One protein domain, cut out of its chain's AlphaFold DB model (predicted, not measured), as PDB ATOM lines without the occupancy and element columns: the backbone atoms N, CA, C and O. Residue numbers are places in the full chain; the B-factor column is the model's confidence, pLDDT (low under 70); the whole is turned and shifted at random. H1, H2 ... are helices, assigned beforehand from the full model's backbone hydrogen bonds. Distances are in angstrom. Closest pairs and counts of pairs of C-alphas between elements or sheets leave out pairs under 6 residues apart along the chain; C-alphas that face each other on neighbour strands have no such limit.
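AT A GLANCE: This is residues 246 to 300 of the 391 residues of the protein "Lig_chan-Glu_bd domain-containing protein" of Caenorhabditis nigoni (UniProt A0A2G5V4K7). Two helices, H2 and the shorter H1, make a narrow V that closes toward their later ends, and a wide loop, residues 255 to 275, leads from the end of H1 to the start of H2. After H2 a tail runs off, tied to that loop by a short parallel pairing of residues 260 to 261 with 293 to 294. The printed part has 55 residues, 23 of them, under half, in H1 and then H2; it is all helix, with no named strand. It is compact, with a radius of gyration of the C-alphas of 11.5 A, yet elongated, 34 by 21 by 18 A.

IN THESE COORDINATES: H2, residues 276 to 289, is 20.4 A long, from C-alpha 276 at (10.392, 18.085, -36.337) to C-alpha 289 at (17.940, 0.879, -28.424). H1, residues 246 to 254, begins with C-alpha 246 at (22.542, 10.330, -42.548) and is 12.3 A long.

HOW THE PARTS SIT: H2 and H1 are close but not clearly touching; their closest C-alphas, of Ile 286 and Arg 253, are 5.8 A apart. They run the same way at a shallow tilt of 32 degrees, only just short of steep. In both, every O i to N i+4 pair is within hydrogen-bond range.

THE WHOLE: The C-alphas farthest apart, of Glu 273 and Arg 299, are 33.9 A apart. The H1 to H2 link is long, and the printed part has no cut. Residues 272 to 277, of which 276 to 277 belong to H2, stand free. The pLDDT is under 70 at residues 262 to 263, 265 and 295 to 300.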
ATOM      1  N   TYR A 246      23.063  11.676 -42.328       90.50
ATOM      2  CA  TYR A 246      22.542  10.330 -42.548       90.50
ATOM      3  C   TYR A 246      23.563   9.258 -42.159       90.50
ATOM      4  O   TYR A 246      23.198   8.294 -41.483       90.50
ATOM      5  N   GLY A 247      24.843   9.451 -42.488       89.88
ATOM      6  CA  GLY A 247      25.931   8.590 -42.039       89.88
ATOM      7  C   GLY A 247      26.062   8.554 -40.516       89.88
ATOM      8  O   GLY A 247      26.261   7.479 -39.945       89.88
ATOM      9  N   MET A 248      25.872   9.685 -39.827       89.19
ATOM     10  CA  MET A 248      25.804   9.711 -38.360       89.19
ATOM     11  C   MET A 248      24.633   8.862 -37.842       89.19
ATOM     12  O   MET A 248      24.823   8.003 -36.981       89.19
ATOM     13  N   VAL A 249      23.421   9.080 -38.363       90.88
ATOM     14  CA  VAL A 249      22.210   8.359 -37.935       90.88
ATOM     15  C   VAL A 249      22.352   6.853 -38.144       90.88
ATOM     16  O   VAL A 249      21.969   6.070 -37.275       90.88
ATOM     17  N   GLU A 250      22.935   6.433 -39.264       91.69
ATOM     18  CA  GLU A 250      23.163   5.020 -39.559       91.69
ATOM     19  C   GLU A 250      24.164   4.384 -38.584       91.69
ATOM     20  O   GLU A 250      23.946   3.280 -38.079       91.69
ATOM     21  N   ASN A 251      25.234   5.104 -38.253       88.50
ATOM     22  CA  ASN A 251      26.219   4.672 -37.266       88.50
ATOM     23  C   ASN A 251      25.631   4.563 -35.847       88.50
ATOM     24  O   ASN A 251      25.958   3.617 -35.122       88.50
ATOM     25  N   LEU A 252      24.721   5.472 -35.476       89.62
ATOM     26  CA  LEU A 252      23.970   5.397 -34.220       89.62
ATOM     27  C   LEU A 252      22.987   4.216 -34.214       89.62
ATOM     28  O   LEU A 252      22.900   3.502 -33.221       89.62
ATOM     29  N   ARG A 253      22.282   3.945 -35.324       91.12
ATOM     30  CA  ARG A 253      21.373   2.784 -35.448       91.12
ATOM     31  C   ARG A 253      22.098   1.454 -35.292       91.12
ATOM     32  O   ARG A 253      21.579   0.546 -34.639       91.12
ATOM     33  N   LYS A 254      23.295   1.341 -35.875       88.62
ATOM     34  CA  LYS A 254      24.149   0.151 -35.754       88.62
ATOM     35  C   LYS A 254      24.728  -0.029 -34.347       88.62
ATOM     36  O   LYS A 254      25.181  -1.124 -34.035       88.62
ATOM     37  N   GLY A 255      24.722   1.012 -33.510       83.50
ATOM     38  CA  GLY A 255      25.314   0.987 -32.171       83.50
ATOM     39  C   GLY A 255      26.845   1.016 -32.166       83.50
ATOM     40  O   GLY A 255      27.453   0.711 -31.144       83.50
ATOM     41  N   VAL A 256      27.476   1.364 -33.296       82.94
ATOM     42  CA  VAL A 256      28.944   1.506 -33.395       82.94
ATOM     43  C   VAL A 256      29.406   2.747 -32.634       82.94
ATOM     44  O   VAL A 256      30.461   2.738 -32.006       82.94
ATOM     45  N   TYR A 257      28.590   3.801 -32.669       83.88
ATOM     46  CA  TYR A 257      28.807   5.047 -31.946       83.88
ATOM     47  C   TYR A 257      27.632   5.317 -31.011       83.88
ATOM     48  O   TYR A 257      26.493   4.947 -31.304       83.88
ATOM     49  N   ARG A 258      27.910   5.992 -29.894       85.06
ATOM     50  CA  ARG A 258      26.901   6.470 -28.945       85.06
ATOM     51  C   ARG A 258      26.874   7.987 -28.937       85.06
ATOM     52  O   ARG A 258      27.909   8.634 -29.080       85.06
ATOM     53  N   LEU A 259      25.678   8.544 -28.780       85.81
ATOM     54  CA  LEU A 259      25.505   9.984 -28.682       85.81
ATOM     55  C   LEU A 259      25.966  10.457 -27.301       85.81
ATOM     56  O   LEU A 259      25.467   9.970 -26.289       85.81
ATOM     57  N   PHE A 260      26.870  11.430 -27.276       82.69
ATOM     58  CA  PHE A 260      27.259  12.128 -26.058       82.69
ATOM     59  C   PHE A 260      26.473  13.435 -25.947       82.69
ATOM     60  O   PHE A 260      26.515  14.263 -26.860       82.69
ATOM     61  N   THR A 261      25.741  13.624 -24.852       78.12
ATOM     62  CA  THR A 261      24.918  14.823 -24.646       78.12
ATOM     63  C   THR A 261      24.950  15.270 -23.185       78.12
ATOM     64  O   THR A 261      24.943  14.432 -22.289       78.12
ATOM     65  N   PRO A 262      24.969  16.580 -22.886       68.94
ATOM     66  CA  PRO A 262      24.965  17.049 -21.503       68.94
ATOM     67  C   PRO A 262      23.612  16.854 -20.801       68.94
ATOM     68  O   PRO A 262      23.555  16.921 -19.575       68.94
ATOM     69  N   SER A 263      22.520  16.640 -21.543       67.56
ATOM     70  CA  SER A 263      21.187  16.416 -20.973       67.56
ATOM     71  C   SER A 263      20.268  15.640 -21.921       67.56
ATOM     72  O   SER A 263      20.467  15.642 -23.136       67.56
ATOM     73  N   SER A 264      19.230  15.001 -21.369       70.00
ATOM     74  CA  SER A 264      18.217  14.241 -22.126       70.00
ATOM     75  C   SER A 264      17.466  15.090 -23.148       70.00
ATOM     76  O   SER A 264      17.042  14.595 -24.188       70.00
ATOM     77  N   ASP A 265      17.328  16.381 -22.857       66.88
ATOM     78  CA  ASP A 265      16.493  17.298 -23.629       66.88
ATOM     79  C   ASP A 265      17.228  17.849 -24.860       66.88
ATOM     80  O   ASP A 265      16.636  18.514 -25.710       66.88
ATOM     81  N   ARG A 266      18.540  17.599 -24.961       71.94
ATOM     82  CA  ARG A 266      19.375  18.044 -26.079       71.94
ATOM     83  C   ARG A 266      19.540  16.924 -27.093       71.94
ATOM     84  O   ARG A 266      20.455  16.106 -27.000       71.94
ATOM     85  N   LEU A 267      18.651  16.939 -28.079       79.44
ATOM     86  CA  LEU A 267      18.716  16.091 -29.263       79.44
ATOM     87  C   LEU A 267      19.410  16.819 -30.426       79.44
ATOM     88  O   LEU A 267      19.317  18.047 -30.517       79.44
ATOM     89  N   PRO A 268      20.088  16.091 -31.332       82.81
ATOM     90  CA  PRO A 268      20.625  16.682 -32.550       82.81
ATOM     91  C   PRO A 268      19.506  17.273 -33.413       82.81
ATOM     92  O   PRO A 268      18.466  16.645 -33.611       82.81
ATOM     93  N   GLU A 269      19.735  18.465 -33.966       80.81
ATOM     94  CA  GLU A 269      18.827  19.027 -34.966       80.81
ATOM     95  C   GLU A 269      18.866  18.176 -36.245       80.81
ATOM     96  O   GLU A 269      19.921  17.669 -36.637       80.81
ATOM     97  N   CYS A 270      17.702  18.009 -36.877       87.44
ATOM     98  CA  CYS A 270      17.587  17.359 -38.177       87.44
ATOM     99  C   CYS A 270      17.674  18.380 -39.326       87.44
ATOM    100  O   CYS A 270      17.308  19.547 -39.146       87.44
ATOM    101  N   PRO A 271      18.074  17.939 -40.533       86.00
ATOM    102  CA  PRO A 271      17.964  18.734 -41.752       86.00
ATOM    103  C   PRO A 271      16.534  19.232 -41.996       86.00
ATOM    104  O   PRO A 271      15.567  18.562 -41.633       86.00
ATOM    105  N   ARG A 272      16.394  20.374 -42.686       82.06
ATOM    106  CA  ARG A 272      15.093  21.022 -42.974       82.06
ATOM    107  C   ARG A 272      14.094  20.133 -43.726       82.06
ATOM    108  O   ARG A 272      12.899  20.388 -43.674       82.06
ATOM    109  N   GLU A 273      14.583  19.115 -44.424       87.56
ATOM    110  CA  GLU A 273      13.780  18.128 -45.156       87.56
ATOM    111  C   GLU A 273      12.953  17.231 -44.222       87.56
ATOM    112  O   GLU A 273      11.914  16.703 -44.617       87.56
ATOM    113  N   ILE A 274      13.407  17.046 -42.978       86.56
ATOM    114  CA  ILE A 274      12.765  16.166 -42.007       86.56
ATOM    115  C   ILE A 274      11.876  17.011 -41.088       86.56
ATOM    116  O   ILE A 274      12.377  17.905 -40.402       86.56
ATOM    117  N   PRO A 275      10.563  16.722 -41.005       87.94
ATOM    118  CA  PRO A 275       9.688  17.452 -40.100       87.94
ATOM    119  C   PRO A 275      10.084  17.196 -38.631       87.94
ATOM    120  O   PRO A 275      10.466  16.069 -38.292       87.94
ATOM    121  N   PRO A 276       9.947  18.192 -37.732       82.50
ATOM    122  CA  PRO A 276      10.392  18.085 -36.337       82.50
ATOM    123  C   PRO A 276       9.814  16.880 -35.584       82.50
ATOM    124  O   PRO A 276      10.536  16.200 -34.859       82.50
ATOM    125  N   SER A 277       8.540  16.548 -35.810       85.62
ATOM    126  CA  SER A 277       7.880  15.394 -35.181       85.62
ATOM    127  C   SER A 277       8.540  14.066 -35.559       85.62
ATOM    128  O   SER A 277       8.801  13.222 -34.703       85.62
ATOM    129  N   LYS A 278       8.877  13.897 -36.842       90.06
ATOM    130  CA  LYS A 278       9.571  12.708 -37.347       90.06
ATOM    131  C   LYS A 278      11.014  12.649 -36.851       90.06
ATOM    132  O   LYS A 278      11.507  11.558 -36.585       90.06
ATOM    133  N   CYS A 279      11.670  13.800 -36.697       88.81
ATOM    134  CA  CYS A 279      13.013  13.892 -36.127       88.81
ATOM    135  C   CYS A 279      13.048  13.382 -34.679       88.81
ATOM    136  O   CYS A 279      13.852  12.510 -34.347       88.81
ATOM    137  N   ILE A 280      12.127  13.870 -33.840       87.38
ATOM    138  CA  ILE A 280      12.008  13.450 -32.439       87.38
ATOM    139  C   ILE A 280      11.695  11.955 -32.362       87.38
ATOM    140  O   ILE A 280      12.368  11.232 -31.632       87.38
ATOM    141  N   ALA A 281      10.738  11.471 -33.162       90.38
ATOM    142  CA  ALA A 281      10.397  10.051 -33.211       90.38
ATOM    143  C   ALA A 281      11.610   9.187 -33.602       90.38
ATOM    144  O   ALA A 281      11.921   8.210 -32.921       90.38
ATOM    145  N   MET A 282      12.353   9.588 -34.637       92.12
ATOM    146  CA  MET A 282      13.550   8.884 -35.102       92.12
ATOM    147  C   MET A 282      14.623   8.788 -34.013       92.12
ATOM    148  O   MET A 282      15.143   7.701 -33.766       92.12
ATOM    149  N   PHE A 283      14.957   9.896 -33.348       90.75
ATOM    150  CA  PHE A 283      15.948   9.861 -32.273       90.75
ATOM    151  C   PHE A 283      15.431   9.140 -31.029       90.75
ATOM    152  O   PHE A 283      16.203   8.423 -30.404       90.75
ATOM    153  N   SER A 284      14.140   9.240 -30.703       89.12
ATOM    154  CA  SER A 284      13.555   8.480 -29.594       89.12
ATOM    155  C   SER A 284      13.668   6.969 -29.820       89.12
ATOM    156  O   SER A 284      14.030   6.237 -28.902       89.12
ATOM    157  N   GLU A 285      13.474   6.503 -31.059       91.69
ATOM    158  CA  GLU A 285      13.653   5.097 -31.412       91.69
ATOM    159  C   GLU A 285      15.125   4.681 -31.296       91.69
ATOM    160  O   GLU A 285      15.435   3.682 -30.648       91.69
ATOM    161  N   ILE A 286      16.044   5.451 -31.884       90.25
ATOM    162  CA  ILE A 286      17.480   5.134 -31.874       90.25
ATOM    163  C   ILE A 286      18.016   5.091 -30.441       90.25
ATOM    164  O   ILE A 286      18.671   4.122 -30.059       90.25
ATOM    165  N   LEU A 287      17.692   6.108 -29.642       89.12
ATOM    166  CA  LEU A 287      18.171   6.243 -28.268       89.12
ATOM    167  C   LEU A 287      17.507   5.246 -27.310       89.12
ATOM    168  O   LEU A 287      18.100   4.910 -26.289       89.12
ATOM    169  N   SER A 288      16.320   4.720 -27.643       89.50
ATOM    170  CA  SER A 288      15.711   3.621 -26.879       89.50
ATOM    171  C   SER A 288      16.488   2.309 -27.011       89.50
ATOM    172  O   SER A 288      16.539   1.525 -26.065       89.50
ATOM    173  N   ARG A 289      17.114   2.070 -28.174       90.00
ATOM    174  CA  ARG A 289      17.940   0.879 -28.424       90.00
ATOM    175  C   ARG A 289      19.382   1.081 -27.969       90.00
ATOM    176  O   ARG A 289      19.975   0.165 -27.409       90.00
ATOM    177  N   HIS A 290      19.923   2.277 -28.197       88.81
ATOM    178  CA  HIS A 290      21.298   2.653 -27.871       88.81
ATOM    179  C   HIS A 290      21.290   3.927 -27.016       88.81
ATOM    180  O   HIS A 290      21.294   5.028 -27.574       88.81
ATOM    181  N   PRO A 291      21.251   3.810 -25.675       86.75
ATOM    182  CA  PRO A 291      21.104   4.967 -24.798       86.75
ATOM    183  C   PRO A 291      22.300   5.927 -24.913       86.75
ATOM    184  O   PRO A 291      23.436   5.471 -25.092       86.75
ATOM    185  N   PRO A 292      22.063   7.249 -24.812       84.94
ATOM    186  CA  PRO A 292      23.124   8.241 -24.875       84.94
ATOM    187  C   PRO A 292      23.978   8.220 -23.606       84.94
ATOM    188  O   PRO A 292      23.521   7.851 -22.522       84.94
ATOM    189  N   GLU A 293      25.215   8.676 -23.746       80.88
ATOM    190  CA  GLU A 293      26.117   8.898 -22.624       80.88
ATOM    191  C   GLU A 293      26.027  10.358 -22.184       80.88
ATOM    192  O   GLU A 293      26.141  11.284 -22.993       80.88
ATOM    193  N   TYR A 294      25.783  10.555 -20.889       80.19
ATOM    194  CA  TYR A 294      25.628  11.881 -20.314       80.19
ATOM    195  C   TYR A 294      26.940  12.371 -19.726       80.19
ATOM    196  O   TYR A 294      27.542  11.710 -18.879       80.19
ATOM    197  N   GLY A 295      27.357  13.562 -20.132       68.00
ATOM    198  CA  GLY A 295      28.546  14.189 -19.586       68.00
ATOM    199  C   GLY A 295      28.712  15.624 -20.054       68.00
ATOM    200  O   GLY A 295      28.106  16.075 -21.025       68.00
ATOM    201  N   ASP A 296      29.547  16.357 -19.331       64.81
ATOM    202  CA  ASP A 296      29.915  17.711 -19.711       64.81
ATOM    203  C   ASP A 296      31.050  17.645 -20.739       64.81
ATOM    204  O   ASP A 296      32.076  17.007 -20.501       64.81
ATOM    205  N   VAL A 297      30.874  18.319 -21.878       61.94
ATOM    206  CA  VAL A 297      31.883  18.417 -22.947       61.94
ATOM    207  C   VAL A 297      33.206  18.967 -22.396       61.94
ATOM    208  O   VAL A 297      34.282  18.598 -22.861       61.94
ATOM    209  N   THR A 298      33.155  19.789 -21.344       58.12
ATOM    210  CA  THR A 298      34.348  20.331 -20.674       58.12
ATOM    211  C   THR A 298      35.164  19.286 -19.901       58.12
ATOM    212  O   THR A 298      36.316  19.551 -19.562       58.12
ATOM    213  N   ARG A 299      34.615  18.087 -19.651       54.66
ATOM    214  CA  ARG A 299      35.277  16.973 -18.945       54.66
ATOM    215  C   ARG A 299      35.823  15.881 -19.866       54.66
ATOM    216  O   ARG A 299      36.373  14.901 -19.379       54.66
ATOM    217  N   LEU A 300      35.742  16.056 -21.185       58.62
ATOM    218  CA  LEU A 300      36.205  15.059 -22.164       58.62
ATOM    219  C   LEU A 300      37.714  14.747 -22.090       58.62
ATOM    220  O   LEU A 300      38.162  13.771 -22.682       58.62
TER     221      LEU A 300